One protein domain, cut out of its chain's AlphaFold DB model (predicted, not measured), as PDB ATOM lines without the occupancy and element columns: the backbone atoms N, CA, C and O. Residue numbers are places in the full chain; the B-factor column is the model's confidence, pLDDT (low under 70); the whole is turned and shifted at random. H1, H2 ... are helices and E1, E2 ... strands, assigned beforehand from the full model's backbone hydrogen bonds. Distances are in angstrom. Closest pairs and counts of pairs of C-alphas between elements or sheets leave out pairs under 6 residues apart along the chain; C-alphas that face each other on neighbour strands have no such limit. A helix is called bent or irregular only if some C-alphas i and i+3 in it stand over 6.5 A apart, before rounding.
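AT A GLANCE: This is residues 383 to 562 of the 562 residues of an uncharacterized protein of Planctomycetes bacterium (UniProt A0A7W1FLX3). The chain winds in stacked turns, a flattened solenoid: one long side is the sheet E2 E5 E8 E10 E12, the other the sheet E4 E7 E9 E11, partly face to face with it, and E3 and E6 close one narrow end. H1 lies toward that end between E10 and E11, while the links of residues 419 to 436 and 462 to 485 and the helices H3 and H4 lie toward the opposite end. The printed part has 180 residues, with named elements in the order E1 to E10, H1, E11, H2, E12, H3, H4; the sheets are parallel and the class is mixed, helices and strands, with under half of the residues in named elements. It is compact, with a radius of gyration of the C-alphas of 16.2 A, and elongated, 53 by 31 by 31 A.

HOW THE PARTS SIT: E1, residues 383 to 385, pairs with no named strand; its closest C-alpha to E4, residues 414 to 418, is Gly 384, 4.4 A from that of Glu 417. E2, 395 to 397, E5, 437 to 439, E8, 486 to 490, E10, 504 to 511, and E12, 538 to 540, form a parallel sheet in that order; within hydrogen-bond range are N 397 and O 438, N 439 and O 489, N 488 and O 508, and N 511 and O 539, each 2.8 A. E3, 400 to 403, and E6, 444 to 447, are parallel, with N 401 and O 444 at 2.9 A. E4, E7, 457 to 461, E9, 496 to 501, and E11, 520 to 525, form a twisted parallel sheet, with N 416 and O 458 at 2.8 A, N 457 and O 498 at 2.9 A, and N 498 and O 521 at 3.0 A. The two larger sheets make a sandwich, two sheets face to face; the parts of them that face each other are 9.8 A centre to centre, and the strands of the one stand at 39 degrees to those of the other. H1, 514 to 519, only grazes both. H2, 534 to 537, has a height of 6.1 A over the E2 sheet and only grazes the other. H3, 548 to 551, only grazes the E2 sheet. H4, 554 to 560, is on neither; it is close to but not clearly touching H3, the closest C-alphas, of Ser 551 and Leu 557, being 6.9 A apart. In H4 every O i to N i+4 pair is within hydrogen-bond range; in H1 0 of 2 are, but 3 of 3 O i to N i+3 pairs; H2 and H3 are too short for an O i to N i+4 pair.

IN THESE COORDINATES: E1 begins at C-alpha 383, (-28.328, -0.267, 23.006). E4 and E7 are each 13.3 A long, E8 13.2 A, E11 12.8 A. E10, 13.9 A, bends by 70 degrees at residue 507. H3 is irregular, but only just: C-alphas 548 and 551 are 6.52 A apart. H4, 10.1 A, ends at C-alpha 560, (-5.638, -4.889, 46.848).

THE WHOLE: The two C-alphas farthest apart, of Glu 407 and Lys 562, are 55.7 A apart. The printed part has no cut; the links E4 to E5 and E7 to E8 are long. The mean pLDDT of the printed part is 85.7, under 70 at residue 391, residues 426 to 433, residues 464 to 479 and residue 562.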
ATOM      1  N   TRP A 383     -28.769  -1.470  22.303       95.88
ATOM      2  CA  TRP A 383     -28.328  -0.267  23.006       95.88
ATOM      3  C   TRP A 383     -27.029  -0.545  23.752       95.88
ATOM      4  O   TRP A 383     -27.022  -1.214  24.785       95.88
ATOM      5  N   GLY A 384     -25.922  -0.009  23.245       90.44
ATOM      6  CA  GLY A 384     -24.589  -0.327  23.756       90.44
ATOM      7  C   GLY A 384     -23.658   0.874  23.834       90.44
ATOM      8  O   GLY A 384     -24.092   2.027  23.773       90.44
ATOM      9  N   LYS A 385     -22.358   0.594  23.942       83.81
ATOM     10  CA  LYS A 385     -21.288   1.586  23.779       83.81
ATOM     11  C   LYS A 385     -20.317   1.160  22.681       83.81
ATOM     12  O   LYS A 385     -20.303   0.005  22.248       83.81
ATOM     13  N   CYS A 386     -19.516   2.099  22.195       78.69
ATOM     14  CA  CYS A 386     -18.432   1.790  21.261       78.69
ATOM     15  C   CYS A 386     -17.219   1.181  21.975       78.69
ATOM     16  O   CYS A 386     -16.542   0.341  21.392       78.69
ATOM     17  N   GLN A 387     -16.965   1.577  23.224       75.69
ATOM     18  CA  GLN A 387     -15.891   1.037  24.060       75.69
ATOM     19  C   GLN A 387     -16.307   1.080  25.537       75.69
ATOM     20  O   GLN A 387     -17.259   1.775  25.904       75.69
ATOM     21  N   ASN A 388     -15.574   0.348  26.375       76.94
ATOM     22  CA  ASN A 388     -15.852   0.234  27.801       76.94
ATOM     23  C   ASN A 388     -15.645   1.551  28.574       76.94
ATOM     24  O   ASN A 388     -14.597   2.191  28.493       76.94
ATOM     25  N   LYS A 389     -16.631   1.907  29.401       77.75
ATOM     26  CA  LYS A 389     -16.624   3.014  30.362       77.75
ATOM     27  C   LYS A 389     -16.584   2.468  31.788       77.75
ATOM     28  O   LYS A 389     -17.608   2.062  32.322       77.75
ATOM     29  N   ILE A 390     -15.426   2.496  32.434       76.44
ATOM     30  CA  ILE A 390     -15.211   1.724  33.672       76.44
ATOM     31  C   ILE A 390     -15.523   2.528  34.954       76.44
ATOM     32  O   ILE A 390     -15.917   1.952  35.964       76.44
ATOM     33  N   SER A 391     -15.382   3.860  34.924       67.19
ATOM     34  CA  SER A 391     -15.287   4.700  36.136       67.19
ATOM     35  C   SER A 391     -16.575   5.395  36.589       67.19
ATOM     36  O   SER A 391     -16.616   5.964  37.675       67.19
ATOM     37  N   THR A 392     -17.618   5.428  35.759       76.94
ATOM     38  CA  THR A 392     -18.845   6.194  36.043       76.94
ATOM     39  C   THR A 392     -20.086   5.482  35.523       76.94
ATOM     40  O   THR A 392     -20.000   4.605  34.650       76.94
ATOM     41  N   ASP A 393     -21.241   5.902  36.039       86.88
ATOM     42  CA  ASP A 393     -22.557   5.405  35.637       86.88
ATOM     43  C   ASP A 393     -22.738   5.525  34.122       86.88
ATOM     44  O   ASP A 393     -22.352   6.521  33.494       86.88
ATOM     45  N   GLU A 394     -23.261   4.467  33.514       89.31
ATOM     46  CA  GLU A 394     -23.290   4.340  32.059       89.31
ATOM     47  C   GLU A 394     -24.676   4.398  31.457       89.31
ATOM     48  O   GLU A 394     -24.818   5.029  30.415       89.31
ATOM     49  N   LYS A 395     -25.680   3.787  32.080       95.12
ATOM     50  CA  LYS A 395     -27.075   3.907  31.653       95.12
ATOM     51  C   LYS A 395     -27.909   4.307  32.859       95.12
ATOM     52  O   LYS A 395     -27.970   3.555  33.826       95.12
ATOM     53  N   ILE A 396     -28.514   5.489  32.805       97.31
ATOM     54  CA  ILE A 396     -29.339   6.044  33.886       97.31
ATOM     55  C   ILE A 396     -30.768   6.211  33.373       97.31
ATOM     56  O   ILE A 396     -30.993   6.837  32.336       97.31
ATOM     57  N   ILE A 397     -31.739   5.656  34.096       98.75
ATOM     58  CA  ILE A 397     -33.159   5.715  33.755       98.75
ATOM     59  C   ILE A 397     -33.917   6.394  34.896       98.75
ATOM     60  O   ILE A 397     -34.159   5.793  35.939       98.75
ATOM     61  N   GLU A 398     -34.325   7.641  34.673       98.75
ATOM     62  CA  GLU A 398     -35.260   8.398  35.517       98.75
ATOM     63  C   GLU A 398     -36.670   8.470  34.911       98.75
ATOM     64  O   GLU A 398     -37.636   8.724  35.628       98.75
ATOM     65  N   GLY A 399     -36.780   8.296  33.591       98.75
ATOM     66  CA  GLY A 399     -38.041   8.242  32.854       98.75
ATOM     67  C   GLY A 399     -38.559   6.817  32.678       98.75
ATOM     68  O   GLY A 399     -38.554   6.013  33.612       98.75
ATOM     69  N   LEU A 400     -39.005   6.497  31.464       98.88
ATOM     70  CA  LEU A 400     -39.517   5.173  31.103       98.88
ATOM     71  C   LEU A 400     -38.590   4.475  30.099       98.88
ATOM     72  O   LEU A 400     -38.254   5.040  29.062       98.88
ATOM     73  N   LEU A 401     -38.220   3.231  30.382       98.88
ATOM     74  CA  LEU A 401     -37.590   2.324  29.427       98.88
ATOM     75  C   LEU A 401     -38.563   1.192  29.081       98.88
ATOM     76  O   LEU A 401     -39.080   0.531  29.982       98.88
ATOM     77  N   GLU A 402     -38.784   0.946  27.794       98.75
ATOM     78  CA  GLU A 402     -39.653  -0.131  27.314       98.75
ATOM     79  C   GLU A 402     -38.907  -1.087  26.383       98.75
ATOM     80  O   GLU A 402     -38.225  -0.670  25.446       98.75
ATOM     81  N   PHE A 403     -39.074  -2.383  26.625       98.75
ATOM     82  CA  PHE A 403     -38.630  -3.456  25.741       98.75
ATOM     83  C   PHE A 403     -39.845  -4.011  24.998       98.75
ATOM     84  O   PHE A 403     -40.641  -4.758  25.571       98.75
ATOM     85  N   GLY A 404     -40.012  -3.603  23.741       98.06
ATOM     86  CA  GLY A 404     -41.274  -3.747  23.016       98.06
ATOM     87  C   GLY A 404     -42.405  -2.903  23.622       98.06
ATOM     88  O   GLY A 404     -42.333  -2.440  24.759       98.06
ATOM     89  N   THR A 405     -43.478  -2.714  22.860       97.25
ATOM     90  CA  THR A 405     -44.731  -2.101  23.340       97.25
ATOM     91  C   THR A 405     -45.888  -3.085  23.188       97.25
ATOM     92  O   THR A 405     -45.718  -4.165  22.622       97.25
ATOM     93  N   ARG A 406     -47.090  -2.738  23.661       94.62
ATOM     94  CA  ARG A 406     -48.275  -3.584  23.433       94.62
ATOM     95  C   ARG A 406     -48.603  -3.731  21.948       94.62
ATOM     96  O   ARG A 406     -49.020  -4.796  21.511       94.62
ATOM     97  N   GLU A 407     -48.400  -2.669  21.180       94.19
ATOM     98  CA  GLU A 407     -48.656  -2.605  19.740       94.19
ATOM     99  C   GLU A 407     -47.505  -3.215  18.924       94.19
ATOM    100  O   GLU A 407     -47.713  -3.684  17.805       94.19
ATOM    101  N   ARG A 408     -46.285  -3.198  19.477       95.75
ATOM    102  CA  ARG A 408     -45.044  -3.712  18.880       95.75
ATOM    103  C   ARG A 408     -44.299  -4.592  19.894       95.75
ATOM    104  O   ARG A 408     -43.229  -4.187  20.361       95.75
ATOM    105  N   PRO A 409     -44.847  -5.758  20.284       97.25
ATOM    106  CA  PRO A 409     -44.184  -6.615  21.257       97.25
ATOM    107  C   PRO A 409     -42.876  -7.160  20.681       97.25
ATOM    108  O   PRO A 409     -42.735  -7.305  19.463       97.25
ATOM    109  N   LEU A 410     -41.928  -7.495  21.556       98.00
ATOM    110  CA  LEU A 410     -40.715  -8.189  21.146       98.00
ATOM    111  C   LEU A 410     -41.074  -9.537  20.519       98.00
ATOM    112  O   LEU A 410     -41.825 -10.326  21.087       98.00
ATOM    113  N   THR A 411     -40.493  -9.808  19.358       96.94
ATOM    114  CA  THR A 411     -40.602 -11.084  18.626       96.94
ATOM    115  C   THR A 411     -39.255 -11.793  18.480       96.94
ATOM    116  O   THR A 411     -39.175 -12.880  17.918       96.94
ATOM    117  N   LYS A 412     -38.195 -11.158  18.976       95.69
ATOM    118  CA  LYS A 412     -36.826 -11.653  19.108       95.69
ATOM    119  C   LYS A 412     -36.124 -10.807  20.160       95.69
ATOM    120  O   LYS A 412     -36.655  -9.769  20.566       95.69
ATOM    121  N   ASP A 413     -34.953 -11.259  20.580       97.38
ATOM    122  CA  ASP A 413     -34.198 -10.608  21.639       97.38
ATOM    123  C   ASP A 413     -33.894  -9.129  21.330       97.38
ATOM    124  O   ASP A 413     -33.598  -8.760  20.193       97.38
ATOM    125  N   ALA A 414     -33.966  -8.284  22.358       97.56
ATOM    126  CA  ALA A 414     -33.389  -6.943  22.380       97.56
ATOM    127  C   ALA A 414     -32.190  -6.944  23.335       97.56
ATOM    128  O   ALA A 414     -32.230  -7.591  24.383       97.56
ATOM    129  N   VAL A 415     -31.120  -6.227  22.995       95.56
ATOM    130  CA  VAL A 415     -29.840  -6.328  23.707       95.56
ATOM    131  C   VAL A 415     -29.446  -4.991  24.321       95.56
ATOM    132  O   VAL A 415     -29.382  -3.963  23.646       95.56
ATOM    133  N   VAL A 416     -29.117  -5.024  25.610       96.31
ATOM    134  CA  VAL A 416     -28.495  -3.921  26.340       96.31
ATOM    135  C   VAL A 416     -27.077  -4.338  26.700       96.31
ATOM    136  O   VAL A 416     -26.858  -5.186  27.565       96.31
ATOM    137  N   GLU A 417     -26.106  -3.722  26.037       90.12
ATOM    138  CA  GLU A 417     -24.691  -3.934  26.331       90.12
ATOM    139  C   GLU A 417     -24.205  -2.829  27.253       90.12
ATOM    140  O   GLU A 417     -24.423  -1.643  26.985       90.12
ATOM    141  N   SER A 418     -23.545  -3.219  28.337       89.44
ATOM    142  CA  SER A 418     -22.962  -2.267  29.274       89.44
ATOM    143  C   SER A 418     -21.519  -2.618  29.597       89.44
ATOM    144  O   SER A 418     -21.090  -3.767  29.492       89.44
ATOM    145  N   SER A 419     -20.759  -1.617  30.001       84.88
ATOM    146  CA  SER A 419     -19.363  -1.774  30.372       84.88
ATOM    147  C   SER A 419     -19.242  -2.409  31.748       84.88
ATOM    148  O   SER A 419     -20.062  -2.152  32.635       84.88
ATOM    149  N   TRP A 420     -18.191  -3.201  31.948       82.62
ATOM    150  CA  TRP A 420     -17.804  -3.638  33.288       82.62
ATOM    151  C   TRP A 420     -17.333  -2.441  34.127       82.62
ATOM    152  O   TRP A 420     -16.946  -1.400  33.583       82.62
ATOM    153  N   LYS A 421     -17.387  -2.575  35.454       81.69
ATOM    154  CA  LYS A 421     -17.071  -1.492  36.394       81.69
ATOM    155  C   LYS A 421     -15.950  -1.889  37.328       81.69
ATOM    156  O   LYS A 421     -15.882  -3.025  37.788       81.69
ATOM    157  N   ASP A 422     -15.074  -0.932  37.606       78.25
ATOM    158  CA  ASP A 422     -13.993  -1.106  38.561       78.25
ATOM    159  C   ASP A 422     -14.383  -0.492  39.902       78.25
ATOM    160  O   ASP A 422     -14.393   0.725  40.065       78.25
ATOM    161  N   TYR A 423     -14.652  -1.354  40.878       79.56
ATOM    162  CA  TYR A 423     -14.994  -0.937  42.236       79.56
ATOM    163  C   TYR A 423     -13.783  -0.817  43.173       79.56
ATOM    164  O   TYR A 423     -13.941  -0.542  44.360       79.56
ATOM    165  N   THR A 424     -12.573  -1.052  42.672       73.44
ATOM    166  CA  THR A 424     -11.318  -0.904  43.423       73.44
ATOM    167  C   THR A 424     -10.572   0.394  43.131       73.44
ATOM    168  O   THR A 424      -9.725   0.792  43.926       73.44
ATOM    169  N   GLY A 425     -10.853   1.047  41.998       70.25
ATOM    170  CA  GLY A 425     -10.075   2.196  41.520       70.25
ATOM    171  C   GLY A 425      -8.687   1.818  40.986       70.25
ATOM    172  O   GLY A 425      -7.834   2.687  40.807       70.25
ATOM    173  N   ILE A 426      -8.449   0.527  40.727       69.69
ATOM    174  CA  ILE A 426      -7.184   0.004  40.198       69.69
ATOM    175  C   ILE A 426      -6.933   0.513  38.775       69.69
ATOM    176  O   ILE A 426      -5.802   0.814  38.425       69.69
ATOM    177  N   SER A 427      -7.973   0.619  37.956       62.50
ATOM    178  CA  SER A 427      -7.915   0.965  36.531       62.50
ATOM    179  C   SER A 427      -7.984   2.471  36.296       62.50
ATOM    180  O   SER A 427      -7.563   2.943  35.243       62.50
ATOM    181  N   PHE A 428      -8.528   3.236  37.253       61.03
ATOM    182  CA  PHE A 428      -8.638   4.690  37.162       61.03
ATOM    183  C   PHE A 428      -8.735   5.336  38.552       61.03
ATOM    184  O   PHE A 428      -9.493   4.879  39.401       61.03
ATOM    185  N   LYS A 429      -8.042   6.466  38.764       54.41
ATOM    186  CA  LYS A 429      -8.020   7.214  40.044       54.41
ATOM    187  C   LYS A 429      -9.333   7.945  40.398       54.41
ATOM    188  O   LYS A 429      -9.356   8.693  41.373       54.41
ATOM    189  N   ILE A 430     -10.414   7.767  39.633       52.91
ATOM    190  CA  ILE A 430     -11.745   8.249  40.040       52.91
ATOM    191  C   ILE A 430     -12.340   7.190  40.958       52.91
ATOM    192  O   ILE A 430     -12.691   6.098  40.521       52.91
ATOM    193  N   THR A 431     -12.448   7.535  42.234       49.75
ATOM    194  CA  THR A 431     -13.147   6.745  43.237       49.75
ATOM    195  C   THR A 431     -14.654   6.948  43.071       49.75
ATOM    196  O   THR A 431     -15.163   8.064  43.166       49.75
ATOM    197  N   GLY A 432     -15.392   5.877  42.790       54.09
ATOM    198  CA  GLY A 432     -16.847   5.931  42.682       54.09
ATOM    199  C   GLY A 432     -17.461   4.572  42.364       54.09
ATOM    200  O   GLY A 432     -16.844   3.746  41.702       54.09
ATOM    201  N   GLU A 433     -18.690   4.347  42.829       65.88
ATOM    202  CA  GLU A 433     -19.511   3.203  42.421       65.88
ATOM    203  C   GLU A 433     -20.063   3.440  41.013       65.88
ATOM    204  O   GLU A 433     -21.252   3.711  40.861       65.88
ATOM    205  N   GLY A 434     -19.216   3.418  39.985       75.88
ATOM    206  CA  GLY A 434     -19.733   3.397  38.621       75.88
ATOM    207  C   GLY A 434     -20.648   2.181  38.453       75.88
ATOM    208  O   GLY A 434     -20.223   1.073  38.759       75.88
ATOM    209  N   LYS A 435     -21.882   2.384  37.988       88.12
ATOM    210  CA  LYS A 435     -22.881   1.324  37.753       88.12
ATOM    211  C   LYS A 435     -23.095   1.113  36.262       88.12
ATOM    212  O   LYS A 435     -23.178   2.088  35.501       88.12
ATOM    213  N   SER A 436     -23.179  -0.134  35.808       92.00
ATOM    214  CA  SER A 436     -23.391  -0.422  34.380       92.00
ATOM    215  C   SER A 436     -24.780   0.032  33.923       92.00
ATOM    216  O   SER A 436     -24.908   0.748  32.929       92.00
ATOM    217  N   PHE A 437     -25.814  -0.304  34.694       96.19
ATOM    218  CA  PHE A 437     -27.199   0.029  34.377       96.19
ATOM    219  C   PHE A 437     -27.970   0.404  35.641       96.19
ATOM    220  O   PHE A 437     -27.988  -0.360  36.600       96.19
ATOM    221  N   THR A 438     -28.619   1.567  35.655       97.19
ATOM    222  CA  THR A 438     -29.352   2.075  36.823       97.19
ATOM    223  C   THR A 438     -30.755   2.522  36.454       97.19
ATOM    224  O   THR A 438     -30.938   3.395  35.607       97.19
ATOM    225  N   VAL A 439     -31.747   1.971  37.150       98.56
ATOM    226  CA  VAL A 439     -33.114   2.495  37.194       98.56
ATOM    227  C   VAL A 439     -33.257   3.265  38.493       98.56
ATOM    228  O   VAL A 439     -33.282   2.670  39.570       98.56
ATOM    229  N   GLU A 440     -33.332   4.586  38.396       98.12
ATOM    230  CA  GLU A 440     -33.496   5.465  39.550       98.12
ATOM    231  C   GLU A 440     -34.870   5.280  40.198       98.12
ATOM    232  O   GLU A 440     -35.793   4.751  39.584       98.12
ATOM    233  N   LYS A 441     -35.044   5.759  41.435       97.88
ATOM    234  CA  LYS A 441     -36.294   5.578  42.211       97.88
ATOM    235  C   LYS A 441     -37.562   6.037  41.483       97.88
ATOM    236  O   LYS A 441     -38.638   5.500  41.716       97.88
ATOM    237  N   VAL A 442     -37.441   7.066  40.645       98.06
ATOM    238  CA  VAL A 442     -38.548   7.609  39.838       98.06
ATOM    239  C   VAL A 442     -38.709   6.902  38.490       98.06
ATOM    240  O   VAL A 442     -39.754   7.042  37.854       98.06
ATOM    241  N   GLY A 443     -37.687   6.156  38.071       98.62
ATOM    242  CA  GLY A 443     -37.619   5.472  36.794       98.62
ATOM    243  C   GLY A 443     -38.503   4.236  36.738       98.62
ATOM    244  O   GLY A 443     -38.848   3.621  37.753       98.62
ATOM    245  N   LYS A 444     -38.874   3.868  35.514       98.81
ATOM    246  CA  LYS A 444     -39.725   2.715  35.226       98.81
ATOM    247  C   LYS A 444     -39.133   1.883  34.107       98.81
ATOM    248  O   LYS A 444     -38.633   2.425  33.124       98.81
ATOM    249  N   VAL A 445     -39.260   0.568  34.234       98.75
ATOM    250  CA  VAL A 445     -38.942  -0.377  33.160       98.75
ATOM    251  C   VAL A 445     -40.147  -1.260  32.898       98.75
ATOM    252  O   VAL A 445     -40.740  -1.788  33.842       98.75
ATOM    253  N   ARG A 446     -40.517  -1.401  31.625       98.56
ATOM    254  CA  ARG A 446     -41.602  -2.268  31.163       98.56
ATOM    255  C   ARG A 446     -41.142  -3.142  30.013       98.56
ATOM    256  O   ARG A 446     -40.245  -2.780  29.257       98.56
ATOM    257  N   MET A 447     -41.787  -4.290  29.875       97.88
ATOM    258  CA  MET A 447     -41.518  -5.228  28.799       97.88
ATOM    259  C   MET A 447     -42.825  -5.782  28.246       97.88
ATOM    260  O   MET A 447     -43.721  -6.156  29.000       97.88
ATOM    261  N   CYS A 448     -42.919  -5.839  26.922       98.00
ATOM    262  CA  CYS A 448     -43.978  -6.516  26.190       98.00
ATOM    263  C   CYS A 448     -43.325  -7.507  25.225       98.00
ATOM    264  O   CYS A 448     -42.710  -7.102  24.240       98.00
ATOM    265  N   SER A 449     -43.462  -8.803  25.503       97.88
ATOM    266  CA  SER A 449     -42.945  -9.884  24.661       97.88
ATOM    267  C   SER A 449     -44.084 -10.701  24.061       97.88
ATOM    268  O   SER A 449     -45.079 -10.966  24.736       97.88
ATOM    269  N   ALA A 450     -43.938 -11.104  22.800       97.31
ATOM    270  CA  ALA A 450     -44.840 -12.052  22.154       97.31
ATOM    271  C   ALA A 450     -44.627 -13.484  22.676       97.31
ATOM    272  O   ALA A 450     -45.573 -14.267  22.725       97.31
ATOM    273  N   ASP A 451     -43.399 -13.811  23.084       97.50
ATOM    274  CA  ASP A 451     -43.046 -15.062  23.752       97.50
ATOM    275  C   ASP A 451     -41.840 -14.821  24.681       97.50
ATOM    276  O   ASP A 451     -40.702 -14.749  24.205       97.50
ATOM    277  N   PRO A 452     -42.043 -14.730  26.010       97.25
ATOM    278  CA  PRO A 452     -40.973 -14.416  26.957       97.25
ATOM    279  C   PRO A 452     -39.876 -15.492  27.030       97.25
ATOM    280  O   PRO A 452     -38.849 -15.273  27.669       97.25
ATOM    281  N   LYS A 453     -40.047 -16.656  26.386       95.94
ATOM    282  CA  LYS A 453     -39.000 -17.687  26.304       95.94
ATOM    283  C   LYS A 453     -38.022 -17.469  25.150       95.94
ATOM    284  O   LYS A 453     -36.894 -17.951  25.234       95.94
ATOM    285  N   THR A 454     -38.434 -16.776  24.087       94.88
ATOM    286  CA  THR A 454     -37.659 -16.650  22.836       94.88
ATOM    287  C   THR A 454     -37.442 -15.207  22.383       94.88
ATOM    288  O   THR A 454     -36.498 -14.937  21.647       94.88
ATOM    289  N   ALA A 455     -38.271 -14.274  22.850       97.25
ATOM    290  CA  ALA A 455     -38.163 -12.847  22.601       97.25
ATOM    291  C   ALA A 455     -37.930 -12.113  23.927       97.25
ATOM    292  O   ALA A 455     -38.867 -11.728  24.630       97.25
ATOM    293  N   ARG A 456     -36.659 -11.982  24.301       97.81
ATOM    294  CA  ARG A 456     -36.229 -11.576  25.643       97.81
ATOM    295  C   ARG A 456     -35.506 -10.234  25.613       97.81
ATOM    296  O   ARG A 456     -35.151  -9.718  24.559       97.81
ATOM    297  N   VAL A 457     -35.232  -9.680  26.785       98.25
ATOM    298  CA  VAL A 457     -34.179  -8.674  26.937       98.25
ATOM    299  C   VAL A 457     -32.902  -9.354  27.418       98.25
ATOM    300  O   VAL A 457     -32.924 -10.099  28.395       98.25
ATOM    301  N   VAL A 458     -31.789  -9.095  26.739       96.94
ATOM    302  CA  VAL A 458     -30.463  -9.602  27.096       96.94
ATOM    303  C   VAL A 458     -29.644  -8.457  27.675       96.94
ATOM    304  O   VAL A 458     -29.303  -7.513  26.963       96.94
ATOM    305  N   PHE A 459     -29.317  -8.544  28.961       96.44
ATOM    306  CA  PHE A 459     -28.331  -7.670  29.591       96.44
ATOM    307  C   PHE A 459     -26.992  -8.383  29.588       96.44
ATOM    308  O   PHE A 459     -26.889  -9.475  30.149       96.44
ATOM    309  N   ARG A 460     -25.984  -7.778  28.959       90.94
ATOM    310  CA  ARG A 460     -24.663  -8.397  28.837       90.94
ATOM    311  C   ARG A 460     -23.513  -7.414  28.923       90.94
ATOM    312  O   ARG A 460     -23.669  -6.207  28.705       90.94
ATOM    313  N   TYR A 461     -22.339  -7.970  29.183       85.69
ATOM    314  CA  TYR A 461     -21.086  -7.249  29.081       85.69
ATOM    315  C   TYR A 461     -20.794  -6.841  27.629       85.69
ATOM    316  O   TYR A 461     -20.905  -7.631  26.690       85.69
ATOM    317  N   LEU A 462     -20.375  -5.590  27.445       80.44
ATOM    318  CA  LEU A 462     -19.798  -5.103  26.204       80.44
ATOM    319  C   LEU A 462     -18.414  -5.722  25.982       80.44
ATOM    320  O   LEU A 462     -17.399  -5.155  26.389       80.44
ATOM    321  N   ASN A 463     -18.359  -6.847  25.271       72.56
ATOM    322  CA  ASN A 463     -17.114  -7.539  24.934       72.56
ATOM    323  C   ASN A 463     -16.290  -6.809  23.846       72.56
ATOM    324  O   ASN A 463     -16.018  -7.334  22.766       72.56
ATOM    325  N   ARG A 464     -15.935  -5.547  24.106       65.69
ATOM    326  CA  ARG A 464     -15.128  -4.676  23.246       65.69
ATOM    327  C   ARG A 464     -13.972  -4.114  24.063       65.69
ATOM    328  O   ARG A 464     -14.072  -3.050  24.671       65.69
ATOM    329  N   ASP A 465     -12.861  -4.842  24.044       54.91
ATOM    330  CA  ASP A 465     -11.605  -4.448  24.691       54.91
ATOM    331  C   ASP A 465     -10.679  -3.662  23.752       54.91
ATOM    332  O   ASP A 465      -9.454  -3.722  23.864       54.91
ATOM    333  N   LEU A 466     -11.257  -2.876  22.839       46.91
ATOM    334  CA  LEU A 466     -10.506  -1.798  22.211       46.91
ATOM    335  C   LEU A 466     -10.295  -0.690  23.239       46.91
ATOM    336  O   LEU A 466     -11.141   0.181  23.429       46.91
ATOM    337  N   GLY A 467      -9.133  -0.711  23.890       42.59
ATOM    338  CA  GLY A 467      -8.472   0.551  24.241       42.59
ATOM    339  C   GLY A 467      -8.031   1.272  22.953       42.59
ATOM    340  O   GLY A 467      -8.018   0.611  21.912       42.59
ATOM    341  N   PRO A 468      -7.631   2.568  22.952       38.22
ATOM    342  CA  PRO A 468      -7.081   3.362  24.067       38.22
ATOM    343  C   PRO A 468      -7.536   4.854  24.114       38.22
ATOM    344  O   PRO A 468      -7.618   5.507  23.083       38.22
ATOM    345  N   GLN A 469      -7.768   5.420  25.310       41.84
ATOM    346  CA  GLN A 469      -7.530   6.858  25.627       41.84
ATOM    347  C   GLN A 469      -7.853   7.222  27.089       41.84
ATOM    348  O   GLN A 469      -7.347   8.215  27.590       41.84
ATOM    349  N   TRP A 470      -8.653   6.418  27.803       45.06
ATOM    350  CA  TRP A 470      -8.989   6.696  29.214       45.06
ATOM    351  C   TRP A 470      -8.431   5.693  30.224       45.06
ATOM    352  O   TRP A 470      -8.509   5.948  31.413       45.06
ATOM    353  N   VAL A 471      -7.817   4.591  29.787       46.28
ATOM    354  CA  VAL A 471      -6.897   3.808  30.646       46.28
ATOM    355  C   VAL A 471      -5.449   4.273  30.418       46.28
ATOM    356  O   VAL A 471      -4.493   3.566  30.739       46.28
ATOM    357  N   GLU A 472      -5.277   5.452  29.799       41.31
ATOM    358  CA  GLU A 472      -3.985   6.125  29.750       41.31
ATOM    359  C   GLU A 472      -3.501   6.311  31.190       41.31
ATOM    360  O   GLU A 472      -4.199   6.874  32.026       41.31
ATOM    361  N   GLU A 473      -2.304   5.788  31.450       43.56
ATOM    362  CA  GLU A 473      -1.572   5.867  32.715       43.56
ATOM    363  C   GLU A 473      -1.912   4.869  33.825       43.56
ATOM    364  O   GLU A 473      -1.997   5.276  34.974       43.56
ATOM    365  N   ILE A 474      -1.872   3.556  33.568       47.62
ATOM    366  CA  ILE A 474      -0.998   2.726  34.424       47.62
ATOM    367  C   ILE A 474      -0.327   1.611  33.610       47.62
ATOM    368  O   ILE A 474      -0.827   0.491  33.485       47.62
ATOM    369  N   LYS A 475       0.853   1.905  33.045       43.50
ATOM    370  CA  LYS A 475       1.762   0.858  32.551       43.50
ATOM    371  C   LYS A 475       2.040  -0.111  33.708       43.50
ATOM    372  O   LYS A 475       2.643   0.287  34.697       43.50
ATOM    373  N   GLY A 476       1.599  -1.362  33.574       51.84
ATOM    374  CA  GLY A 476       1.849  -2.426  34.553       51.84
ATOM    375  C   GLY A 476       0.665  -2.811  35.446       51.84
ATOM    376  O   GLY A 476       0.796  -3.781  36.189       51.84
ATOM    377  N   THR A 477      -0.488  -2.135  35.361       56.53
ATOM    378  CA  THR A 477      -1.673  -2.560  36.124       56.53
ATOM    379  C   THR A 477      -2.420  -3.688  35.412       56.53
ATOM    380  O   THR A 477      -2.844  -3.512  34.267       56.53
ATOM    381  N   PRO A 478      -2.661  -4.830  36.075       64.56
ATOM    382  CA  PRO A 478      -3.357  -5.977  35.499       64.56
ATOM    383  C   PRO A 478      -4.886  -5.791  35.500       64.56
ATOM    384  O   PRO A 478      -5.628  -6.679  35.904       64.56
ATOM    385  N   TYR A 479      -5.395  -4.652  35.020       66.19
ATOM    386  CA  TYR A 479      -6.846  -4.407  34.936       66.19
ATOM    387  C   TYR A 479      -7.553  -5.448  34.053       66.19
ATOM    388  O   TYR A 479      -8.718  -5.765  34.257       66.19
ATOM    389  N   ARG A 480      -6.827  -6.032  33.090       70.69
ATOM    390  CA  ARG A 480      -7.316  -7.127  32.245       70.69
ATOM    391  C   ARG A 480      -7.583  -8.418  33.024       70.69
ATOM    392  O   ARG A 480      -8.315  -9.253  32.502       70.69
ATOM    393  N   GLU A 481      -6.996  -8.591  34.210       75.50
ATOM    394  CA  GLU A 481      -7.249  -9.738  35.091       75.50
ATOM    395  C   GLU A 481      -8.522  -9.545  35.934       75.50
ATOM    396  O   GLU A 481      -9.043 -10.526  36.457       75.50
ATOM    397  N   LEU A 482      -9.036  -8.311  36.072       77.69
ATOM    398  CA  LEU A 482     -10.242  -8.039  36.858       77.69
ATOM    399  C   LEU A 482     -11.465  -8.769  36.274       77.69
ATOM    400  O   LEU A 482     -11.560  -8.939  35.051       77.69
ATOM    401  N   PRO A 483     -12.428  -9.179  37.121       79.19
ATOM    402  CA  PRO A 483     -13.635  -9.851  36.659       79.19
ATOM    403  C   PRO A 483     -14.466  -8.922  35.762       79.19
ATOM    404  O   PRO A 483     -15.078  -7.965  36.233       79.19
ATOM    405  N   ARG A 484     -14.515  -9.233  34.461       81.06
ATOM    406  CA  ARG A 484     -15.253  -8.470  33.439       81.06
ATOM    407  C   ARG A 484     -16.728  -8.849  33.454       81.06
ATOM    408  O   ARG A 484     -17.183  -9.668  32.662       81.06
ATOM    409  N   ARG A 485     -17.454  -8.295  34.417       86.44
ATOM    410  CA  ARG A 485     -18.894  -8.492  34.573       86.44
ATOM    411  C   ARG A 485     -19.591  -7.153  34.797       86.44
ATOM    412  O   ARG A 485     -18.955  -6.146  35.100       86.44
ATOM    413  N   THR A 486     -20.899  -7.138  34.595       90.31
ATOM    414  CA  THR A 486     -21.760  -5.959  34.732       90.31
ATOM    415  C   THR A 486     -22.647  -6.057  35.970       90.31
ATOM    416  O   THR A 486     -22.768  -7.118  36.596       90.31
ATOM    417  N   ASP A 487     -23.263  -4.933  36.331       93.50
ATOM    418  CA  ASP A 487     -24.265  -4.844  37.387       93.50
ATOM    419  C   ASP A 487     -25.505  -4.048  36.948       93.50
ATOM    420  O   ASP A 487     -25.459  -3.156  36.100       93.50
ATOM    421  N   LEU A 488     -26.644  -4.381  37.547       96.44
ATOM    422  CA  LEU A 488     -27.905  -3.680  37.369       96.44
ATOM    423  C   LEU A 488     -28.372  -3.178  38.731       96.44
ATOM    424  O   LEU A 488     -28.648  -3.978  39.621       96.44
ATOM    425  N   VAL A 489     -28.521  -1.867  38.885       96.75
ATOM    426  CA  VAL A 489     -29.071  -1.231  40.086       96.75
ATOM    427  C   VAL A 489     -30.510  -0.805  39.814       96.75
ATOM    428  O   VAL A 489     -30.774   0.135  39.071       96.75
ATOM    429  N   LEU A 490     -31.461  -1.520  40.405       98.00
ATOM    430  CA  LEU A 490     -32.892  -1.369  40.167       98.00
ATOM    431  C   LEU A 490     -33.545  -0.748  41.408       98.00
ATOM    432  O   LEU A 490     -33.845  -1.454  42.368       98.00
ATOM    433  N   LEU A 491     -33.719   0.576  41.418       97.94
ATOM    434  CA  LEU A 491     -34.308   1.327  42.541       97.94
ATOM    435  C   LEU A 491     -35.749   1.774  42.278       97.94
ATOM    436  O   LEU A 491     -36.468   2.087  43.227       97.94
ATOM    437  N   GLY A 492     -36.125   1.878  41.004       97.75
ATOM    438  CA  GLY A 492     -37.461   2.259  40.551       97.75
ATOM    439  C   GLY A 492     -38.383   1.068  40.312       97.75
ATOM    440  O   GLY A 492     -38.149  -0.039  40.786       97.75
ATOM    441  N   ASP A 493     -39.445   1.291  39.545       98.19
ATOM    442  CA  ASP A 493     -40.470   0.276  39.302       98.19
ATOM    443  C   ASP A 493     -40.166  -0.544  38.043       98.19
ATOM    444  O   ASP A 493     -40.365  -0.083  36.914       98.19
ATOM    445  N   VAL A 494     -39.681  -1.769  38.248       98.44
ATOM    446  CA  VAL A 494     -39.214  -2.670  37.189       98.44
ATOM    447  C   VAL A 494     -40.144  -3.869  37.048       98.44
ATOM    448  O   VAL A 494     -40.349  -4.626  37.996       98.44
ATOM    449  N   GLU A 495     -40.662  -4.062  35.838       98.00
ATOM    450  CA  GLU A 495     -41.444  -5.234  35.445       98.00
ATOM    451  C   GLU A 495     -40.844  -5.816  34.168       98.00
ATOM    452  O   GLU A 495     -40.834  -5.165  33.119       98.00
ATOM    453  N   LEU A 496     -40.317  -7.034  34.274       97.94
ATOM    454  CA  LEU A 496     -39.641  -7.729  33.187       97.94
ATOM    455  C   LEU A 496     -40.145  -9.167  33.102       97.94
ATOM    456  O   LEU A 496     -40.244  -9.862  34.115       97.94
ATOM    457  N   ASP A 497     -40.429  -9.627  31.891       97.69
ATOM    458  CA  ASP A 497     -40.924 -10.974  31.643       97.69
ATOM    459  C   ASP A 497     -40.255 -11.547  30.389       97.69
ATOM    460  O   ASP A 497     -40.647 -11.229  29.267       97.69
ATOM    461  N   GLY A 498     -39.204 -12.345  30.599       97.62
ATOM    462  CA  GLY A 498     -38.308 -12.838  29.552       97.62
ATOM    463  C   GLY A 498     -36.974 -12.101  29.566       97.62
ATOM    464  O   GLY A 498     -36.734 -11.204  28.762       97.62
ATOM    465  N   VAL A 499     -36.089 -12.475  30.490       97.62
ATOM    466  CA  VAL A 499     -34.794 -11.804  30.697       97.62
ATOM    467  C   VAL A 499     -33.657 -12.802  30.585       97.62
ATOM    468  O   VAL A 499     -33.735 -13.901  31.130       97.62
ATOM    469  N   VAL A 500     -32.573 -12.403  29.936       97.12
ATOM    470  CA  VAL A 500     -31.288 -13.095  29.983       97.12
ATOM    471  C   VAL A 500     -30.286 -12.190  30.682       97.12
ATOM    472  O   VAL A 500     -30.084 -11.046  30.274       97.12
ATOM    473  N   PHE A 501     -29.655 -12.712  31.727       96.69
ATOM    474  CA  PHE A 501     -28.482 -12.092  32.331       96.69
ATOM    475  C   PHE A 501     -27.242 -12.817  31.825       96.69
ATOM    476  O   PHE A 501     -27.085 -14.008  32.085       96.69
ATOM    477  N   GLU A 502     -26.368 -12.116  31.111       92.12
ATOM    478  CA  GLU A 502     -25.051 -12.605  30.703       92.12
ATOM    479  C   GLU A 502     -23.971 -11.757  31.374       92.12
ATOM    480  O   GLU A 502     -24.110 -10.542  31.506       92.12
ATOM    481  N   ASP A 503     -22.894 -12.402  31.826       89.25
ATOM    482  CA  ASP A 503     -21.745 -11.713  32.422       89.25
ATOM    483  C   ASP A 503     -22.130 -10.774  33.587       89.25
ATOM    484  O   ASP A 503     -21.553  -9.704  33.750       89.25
ATOM    485  N   VAL A 504     -23.122 -11.136  34.408       92.50
ATOM    486  CA  VAL A 504     -23.530 -10.349  35.587       92.50
ATOM    487  C   VAL A 504     -22.799 -10.853  36.828       92.50
ATOM    488  O   VAL A 504     -22.620 -12.061  37.008       92.50
ATOM    489  N   HIS A 505     -22.349  -9.952  37.704       92.31
ATOM    490  CA  HIS A 505     -21.732 -10.345  38.975       92.31
ATOM    491  C   HIS A 505     -22.678 -11.198  39.839       92.31
ATOM    492  O   HIS A 505     -23.899 -11.066  39.781       92.31
ATOM    493  N   GLN A 506     -22.116 -12.033  40.719       91.94
ATOM    494  CA  GLN A 506     -22.893 -12.575  41.835       91.94
ATOM    495  C   GLN A 506     -23.403 -11.409  42.699       91.94
ATOM    496  O   GLN A 506     -22.628 -10.515  43.055       91.94
ATOM    497  N   GLY A 507     -24.703 -11.391  42.996       92.38
ATOM    498  CA  GLY A 507     -25.382 -10.247  43.606       92.38
ATOM    499  C   GLY A 507     -25.376  -8.985  42.731       92.38
ATOM    500  O   GLY A 507     -25.509  -7.883  43.255       92.38
ATOM    501  N   GLY A 508     -25.147  -9.125  41.422       93.44
ATOM    502  CA  GLY A 508     -25.043  -8.023  40.468       93.44
ATOM    503  C   GLY A 508     -26.388  -7.425  40.061       93.44
ATOM    504  O   GLY A 508     -26.408  -6.301  39.576       93.44
ATOM    505  N   VAL A 509     -27.508  -8.114  40.297       96.25
ATOM    506  CA  VAL A 509     -28.857  -7.543  40.165       96.25
ATOM    507  C   VAL A 509     -29.282  -6.986  41.524       96.25
ATOM    508  O   VAL A 509     -29.783  -7.695  42.399       96.25
ATOM    509  N   ARG A 510     -29.022  -5.697  41.723       95.69
ATOM    510  CA  ARG A 510     -29.104  -4.994  43.003       95.69
ATOM    511  C   ARG A 510     -30.444  -4.279  43.121       95.69
ATOM    512  O   ARG A 510     -30.709  -3.325  42.398       95.69
ATOM    513  N   LEU A 511     -31.293  -4.734  44.034       97.00
ATOM    514  CA  LEU A 511     -32.671  -4.274  44.188       97.00
ATOM    515  C   LEU A 511     -32.784  -3.222  45.297       97.00
ATOM    516  O   LEU A 511     -32.242  -3.410  46.380       97.00
ATOM    517  N   GLY A 512     -33.542  -2.149  45.078       95.62
ATOM    518  CA  GLY A 512     -33.949  -1.221  46.143       95.62
ATOM    519  C   GLY A 512     -34.967  -1.811  47.133       95.62
ATOM    520  O   GLY A 512     -35.095  -1.314  48.248       95.62
ATOM    521  N   ASP A 513     -35.663  -2.875  46.732       94.38
ATOM    522  CA  ASP A 513     -36.678  -3.615  47.489       94.38
ATOM    523  C   ASP A 513     -36.628  -5.103  47.072       94.38
ATOM    524  O   ASP A 513     -36.782  -5.405  45.882       94.38
ATOM    525  N   PRO A 514     -36.430  -6.057  48.004       93.19
ATOM    526  CA  PRO A 514     -36.430  -7.489  47.699       93.19
ATOM    527  C   PRO A 514     -37.700  -7.987  46.992       93.19
ATOM    528  O   PRO A 514     -37.623  -8.934  46.204       93.19
ATOM    529  N   ALA A 515     -38.859  -7.356  47.224       93.75
ATOM    530  CA  ALA A 515     -40.124  -7.740  46.597       93.75
ATOM    531  C   ALA A 515     -40.109  -7.568  45.065       93.75
ATOM    532  O   ALA A 515     -40.842  -8.267  44.362       93.75
ATOM    533  N   MET A 516     -39.227  -6.716  44.522       93.81
ATOM    534  CA  MET A 516     -39.075  -6.540  43.072       93.81
ATOM    535  C   MET A 516     -38.643  -7.815  42.352       93.81
ATOM    536  O   MET A 516     -38.974  -7.987  41.180       93.81
ATOM    537  N   LYS A 517     -37.976  -8.749  43.042       94.50
ATOM    538  CA  LYS A 517     -37.597 -10.040  42.453       94.50
ATOM    539  C   LYS A 517     -38.810 -10.777  41.867       94.50
ATOM    540  O   LYS A 517     -38.691 -11.393  40.816       94.50
ATOM    541  N   ALA A 518     -39.987 -10.673  42.495       95.12
ATOM    542  CA  ALA A 518     -41.211 -11.330  42.024       95.12
ATOM    543  C   ALA A 518     -41.783 -10.731  40.720       95.12
ATOM    544  O   ALA A 518     -42.596 -11.370  40.048       95.12
ATOM    545  N   LYS A 519     -41.360  -9.513  40.351       96.38
ATOM    546  CA  LYS A 519     -41.750  -8.826  39.110       96.38
ATOM    547  C   LYS A 519     -40.835  -9.145  37.923       96.38
ATOM    548  O   LYS A 519     -41.101  -8.678  36.818       96.38
ATOM    549  N   ILE A 520     -39.774  -9.921  38.147       96.88
ATOM    550  CA  ILE A 520     -38.810 -10.339  37.128       96.88
ATOM    551  C   ILE A 520     -39.023 -11.832  36.872       96.88
ATOM    552  O   ILE A 520     -38.708 -12.677  37.712       96.88
ATOM    553  N   LYS A 521     -39.605 -12.160  35.719       96.69
ATOM    554  CA  LYS A 521     -40.055 -13.510  35.355       96.69
ATOM    555  C   LYS A 521     -39.308 -14.038  34.133       96.69
ATOM    556  O   LYS A 521     -38.684 -13.274  33.399       96.69
ATOM    557  N   ASN A 522     -39.381 -15.357  33.929       97.12
ATOM    558  CA  ASN A 522     -38.751 -16.060  32.803       97.12
ATOM    559  C   ASN A 522     -37.263 -15.689  32.641       97.12
ATOM    560  O   ASN A 522     -36.824 -15.214  31.595       97.12
ATOM    561  N   VAL A 523     -36.495 -15.877  33.719       96.94
ATOM    562  CA  VAL A 523     -35.071 -15.522  33.767       96.94
ATOM    563  C   VAL A 523     -34.202 -16.672  33.269       96.94
ATOM    564  O   VAL A 523     -34.313 -17.798  33.748       96.94
ATOM    565  N   THR A 524     -33.293 -16.362  32.350       96.06
ATOM    566  CA  THR A 524     -32.203 -17.229  31.896       96.06
ATOM    567  C   THR A 524     -30.875 -16.690  32.423       96.06
ATOM    568  O   THR A 524     -30.606 -15.492  32.330       96.06
ATOM    569  N   ILE A 525     -30.035 -17.576  32.960       95.56
ATOM    570  CA  ILE A 525     -28.702 -17.236  33.467       95.56
ATOM    571  C   ILE A 525     -27.665 -17.699  32.447       95.56
ATOM    572  O   ILE A 525     -27.576 -18.887  32.138       95.56
ATOM    573  N   GLY A 526     -26.897 -16.755  31.914       91.94
ATOM    574  CA  GLY A 526     -25.777 -17.018  31.021       91.94
ATOM    575  C   GLY A 526     -24.597 -17.646  31.762       91.94
ATOM    576  O   GLY A 526     -24.376 -17.391  32.945       91.94
ATOM    577  N   GLN A 527     -23.801 -18.437  31.040       88.81
ATOM    578  CA  GLN A 527     -22.726 -19.273  31.600       88.81
ATOM    579  C   GLN A 527     -21.611 -18.487  32.309       88.81
ATOM    580  O   GLN A 527     -20.941 -19.024  33.184       88.81
ATOM    581  N   ASN A 528     -21.423 -17.216  31.952       86.31
ATOM    582  CA  ASN A 528     -20.348 -16.370  32.474       86.31
ATOM    583  C   ASN A 528     -20.755 -15.525  33.696       86.31
ATOM    584  O   ASN A 528     -19.942 -14.752  34.222       86.31
ATOM    585  N   CYS A 529     -22.006 -15.636  34.155       91.25
ATOM    586  CA  CYS A 529     -22.438 -14.958  35.373       91.25
ATOM    587  C   CYS A 529     -21.629 -15.437  36.587       91.25
ATOM    588  O   CYS A 529     -21.128 -16.557  36.632       91.25
ATOM    589  N   GLY A 530     -21.491 -14.573  37.593       88.81
ATOM    590  CA  GLY A 530     -20.827 -14.930  38.849       88.81
ATOM    591  C   GLY A 530     -21.643 -15.894  39.717       88.81
ATOM    592  O   GLY A 530     -21.071 -16.554  40.575       88.81
ATOM    593  N   GLY A 531     -22.961 -15.971  39.499       87.25
ATOM    594  CA  GLY A 531     -23.858 -16.941  40.130       87.25
ATOM    595  C   GLY A 531     -24.356 -17.982  39.129       87.25
ATOM    596  O   GLY A 531     -24.577 -17.670  37.960       87.25
ATOM    597  N   THR A 532     -24.563 -19.207  39.606       88.00
ATOM    598  CA  THR A 532     -25.102 -20.339  38.828       88.00
ATOM    599  C   THR A 532     -26.592 -20.567  39.079       88.00
ATOM    600  O   THR A 532     -27.253 -21.266  38.310       88.00
ATOM    601  N   LYS A 533     -27.132 -19.957  40.141       91.50
ATOM    602  CA  LYS A 533     -28.551 -20.004  40.505       91.50
ATOM    603  C   LYS A 533     -29.157 -18.612  40.555       91.50
ATOM    604  O   LYS A 533     -28.466 -17.615  40.757       91.50
ATOM    605  N   LEU A 534     -30.476 -18.540  40.402       88.38
ATOM    606  CA  LEU A 534     -31.186 -17.269  40.279       88.38
ATOM    607  C   LEU A 534     -31.028 -16.405  41.531       88.38
ATOM    608  O   LEU A 534     -30.765 -15.214  41.438       88.38
ATOM    609  N   GLU A 535     -31.169 -17.002  42.708       90.62
ATOM    610  CA  GLU A 535     -30.984 -16.349  44.000       90.62
ATOM    611  C   GLU A 535     -29.580 -15.784  44.216       90.62
ATOM    612  O   GLU A 535     -29.449 -14.799  44.930       90.62
ATOM    613  N   GLU A 536     -28.559 -16.341  43.562       92.81
ATOM    614  CA  GLU A 536     -27.176 -15.874  43.673       92.81
ATOM    615  C   GLU A 536     -26.935 -14.593  42.863       92.81
ATOM    616  O   GLU A 536     -25.962 -13.885  43.117       92.81
ATOM    617  N   LEU A 537     -27.803 -14.268  41.898       93.50
ATOM    618  CA  LEU A 537     -27.683 -13.045  41.096       93.50
ATOM    619  C   LEU A 537     -28.282 -11.816  41.779       93.50
ATOM    620  O   LEU A 537     -27.850 -10.701  41.485       93.50
ATOM    621  N   PHE A 538     -29.250 -11.995  42.679       95.06
ATOM    622  CA  PHE A 538     -29.949 -10.886  43.327       95.06
ATOM    623  C   PHE A 538     -29.321 -10.510  44.667       95.06
ATOM    624  O   PHE A 538     -29.001 -11.371  45.481       95.06
ATOM    625  N   ALA A 539     -29.224  -9.212  44.931       94.94
ATOM    626  CA  ALA A 539     -28.850  -8.672  46.236       94.94
ATOM    627  C   ALA A 539     -29.645  -7.396  46.534       94.94
ATOM    628  O   ALA A 539     -30.169  -6.757  45.621       94.94
ATOM    629  N   LEU A 540     -29.725  -6.998  47.804       95.50
ATOM    630  CA  LEU A 540     -30.209  -5.662  48.151       95.50
ATOM    631  C   LEU A 540     -29.150  -4.626  47.743       95.50
ATOM    632  O   LEU A 540     -27.949  -4.842  47.922       95.50
ATOM    633  N   TYR A 541     -29.581  -3.503  47.176       94.56
ATOM    634  CA  TYR A 541     -28.694  -2.386  46.892       94.56
ATOM    635  C   TYR A 541     -28.281  -1.695  48.194       94.56
ATOM    636  O   TYR A 541     -29.113  -1.330  49.022       94.56
ATOM    637  N   GLU A 542     -26.983  -1.452  48.327       90.75
ATOM    638  CA  GLU A 542     -26.397  -0.709  49.432       90.75
ATOM    639  C   GLU A 542     -25.388   0.283  48.862       90.75
ATOM    640  O   GLU A 542     -24.437  -0.102  48.180       90.75
ATOM    641  N   LYS A 543     -25.607   1.570  49.126       87.62
ATOM    642  CA  LYS A 543     -24.725   2.628  48.636       87.62
ATOM    643  C   LYS A 543     -23.323   2.474  49.230       87.62
ATOM    644  O   LYS A 543     -23.168   2.283  50.432       87.62
ATOM    645  N   GLY A 544     -22.314   2.632  48.390       82.50
ATOM    646  CA  GLY A 544     -20.899   2.472  48.726       82.50
ATOM    647  C   GLY A 544     -20.412   1.020  48.798       82.50
ATOM    648  O   GLY A 544     -19.255   0.810  49.158       82.50
ATOM    649  N   LYS A 545     -21.252   0.023  48.490       87.12
ATOM    650  CA  LYS A 545     -20.869  -1.392  48.476       87.12
ATOM    651  C   LYS A 545     -20.828  -1.942  47.047       87.12
ATOM    652  O   LYS A 545     -21.816  -1.818  46.323       87.12
ATOM    653  N   PRO A 546     -19.740  -2.617  46.640       87.12
ATOM    654  CA  PRO A 546     -19.696  -3.306  45.354       87.12
ATOM    655  C   PRO A 546     -20.620  -4.539  45.337       87.12
ATOM    656  O   PRO A 546     -21.087  -4.976  46.395       87.12
ATOM    657  N   PRO A 547     -20.878  -5.140  44.158       88.50
ATOM    658  CA  PRO A 547     -21.539  -6.439  44.065       88.50
ATOM    659  C   PRO A 547     -20.833  -7.497  44.924       88.50
ATOM    660  O   PRO A 547     -19.605  -7.505  45.016       88.50
ATOM    661  N   VAL A 548     -21.598  -8.421  45.515       84.50
ATOM    662  CA  VAL A 548     -21.087  -9.440  46.458       84.50
ATOM    663  C   VAL A 548     -19.910 -10.227  45.874       84.50
ATOM    664  O   VAL A 548     -18.914 -10.456  46.558       84.50
ATOM    665  N   GLY A 549     -19.989 -10.589  44.591       77.06
ATOM    666  CA  GLY A 549     -18.928 -11.332  43.910       77.06
ATOM    667  C   GLY A 549     -17.643 -10.542  43.637       77.06
ATOM    668  O   GLY A 549     -16.648 -11.152  43.273       77.06
ATOM    669  N   TRP A 550     -17.632  -9.212  43.781       85.88
ATOM    670  CA  TRP A 550     -16.456  -8.392  43.470       85.88
ATOM    671  C   TRP A 550     -15.369  -8.504  44.541       85.88
ATOM    672  O   TRP A 550     -14.239  -8.883  44.251       85.88
ATOM    673  N   SER A 551     -15.697  -8.195  45.799       83.00
ATOM    674  CA  SER A 551     -14.707  -8.148  46.887       83.00
ATOM    675  C   SER A 551     -14.156  -9.522  47.276       83.00
ATOM    676  O   SER A 551     -13.097  -9.598  47.892       83.00
ATOM    677  N   ALA A 552     -14.870 -10.597  46.933       81.75
ATOM    678  CA  ALA A 552     -14.437 -11.974  47.148       81.75
ATOM    679  C   ALA A 552     -13.607 -12.539  45.981       81.75
ATOM    680  O   ALA A 552     -13.069 -13.640  46.103       81.75
ATOM    681  N   ASP A 553     -13.498 -11.818  44.860       84.50
ATOM    682  CA  ASP A 553     -12.775 -12.303  43.688       84.50
ATOM    683  C   ASP A 553     -11.268 -12.454  44.003       84.50
ATOM    684  O   ASP A 553     -10.639 -11.509  44.500       84.50
ATOM    685  N   PRO A 554     -10.652 -13.625  43.736       84.50
ATOM    686  CA  PRO A 554      -9.243 -13.866  44.046       84.50
ATOM    687  C   PRO A 554      -8.282 -12.873  43.388       84.50
ATOM    688  O   PRO A 554      -7.252 -12.537  43.981       84.50
ATOM    689  N   VAL A 555      -8.601 -12.395  42.180       83.62
ATOM    690  CA  VAL A 555      -7.789 -11.391  41.490       83.62
ATOM    691  C   VAL A 555      -7.901 -10.061  42.219       83.62
ATOM    692  O   VAL A 555      -6.878  -9.465  42.551       83.62
ATOM    693  N   VAL A 556      -9.121  -9.625  42.539       84.06
ATOM    694  CA  VAL A 556      -9.359  -8.381  43.289       84.06
ATOM    695  C   VAL A 556      -8.606  -8.401  44.625       84.06
ATOM    696  O   VAL A 556      -7.854  -7.475  44.928       84.06
ATOM    697  N   LEU A 557      -8.715  -9.493  45.389       85.25
ATOM    698  CA  LEU A 557      -8.003  -9.669  46.661       85.25
ATOM    699  C   LEU A 557      -6.478  -9.620  46.505       85.25
ATOM    700  O   LEU A 557      -5.789  -9.032  47.338       85.25
ATOM    701  N   LYS A 558      -5.934 -10.243  45.455       84.12
ATOM    702  CA  LYS A 558      -4.493 -10.231  45.157       84.12
ATOM    703  C   LYS A 558      -3.997  -8.824  44.835       84.12
ATOM    704  O   LYS A 558      -2.888  -8.478  45.239       84.12
ATOM    705  N   LEU A 559      -4.784  -8.037  44.103       78.62
ATOM    706  CA  LEU A 559      -4.387  -6.697  43.681       78.62
ATOM    707  C   LEU A 559      -4.509  -5.656  44.791       78.62
ATOM    708  O   LEU A 559      -3.662  -4.779  44.859       78.62
ATOM    709  N   LEU A 560      -5.483  -5.787  45.695       77.06
ATOM    710  CA  LEU A 560      -5.638  -4.889  46.848       77.06
ATOM    711  C   LEU A 560      -4.609  -5.122  47.972       77.06
ATOM    712  O   LEU A 560      -4.513  -4.312  48.890       77.06
ATOM    713  N   ARG A 561      -3.878  -6.244  47.949       74.00
ATOM    714  CA  ARG A 561      -2.831  -6.579  48.936       74.00
ATOM    715  C   ARG A 561      -1.435  -6.067  48.560       74.00
ATOM    716  O   ARG A 561      -0.522  -6.217  49.370       74.00
ATOM    717  N   LYS A 562      -1.258  -5.556  47.340       57.94
ATOM    718  CA  LYS A 562      -0.020  -4.935  46.848       57.94
ATOM    719  C   LYS A 562      -0.132  -3.424  46.957       57.94
ATOM    720  O   LYS A 562       0.931  -2.803  47.163       57.94
TER     721      LYS A 562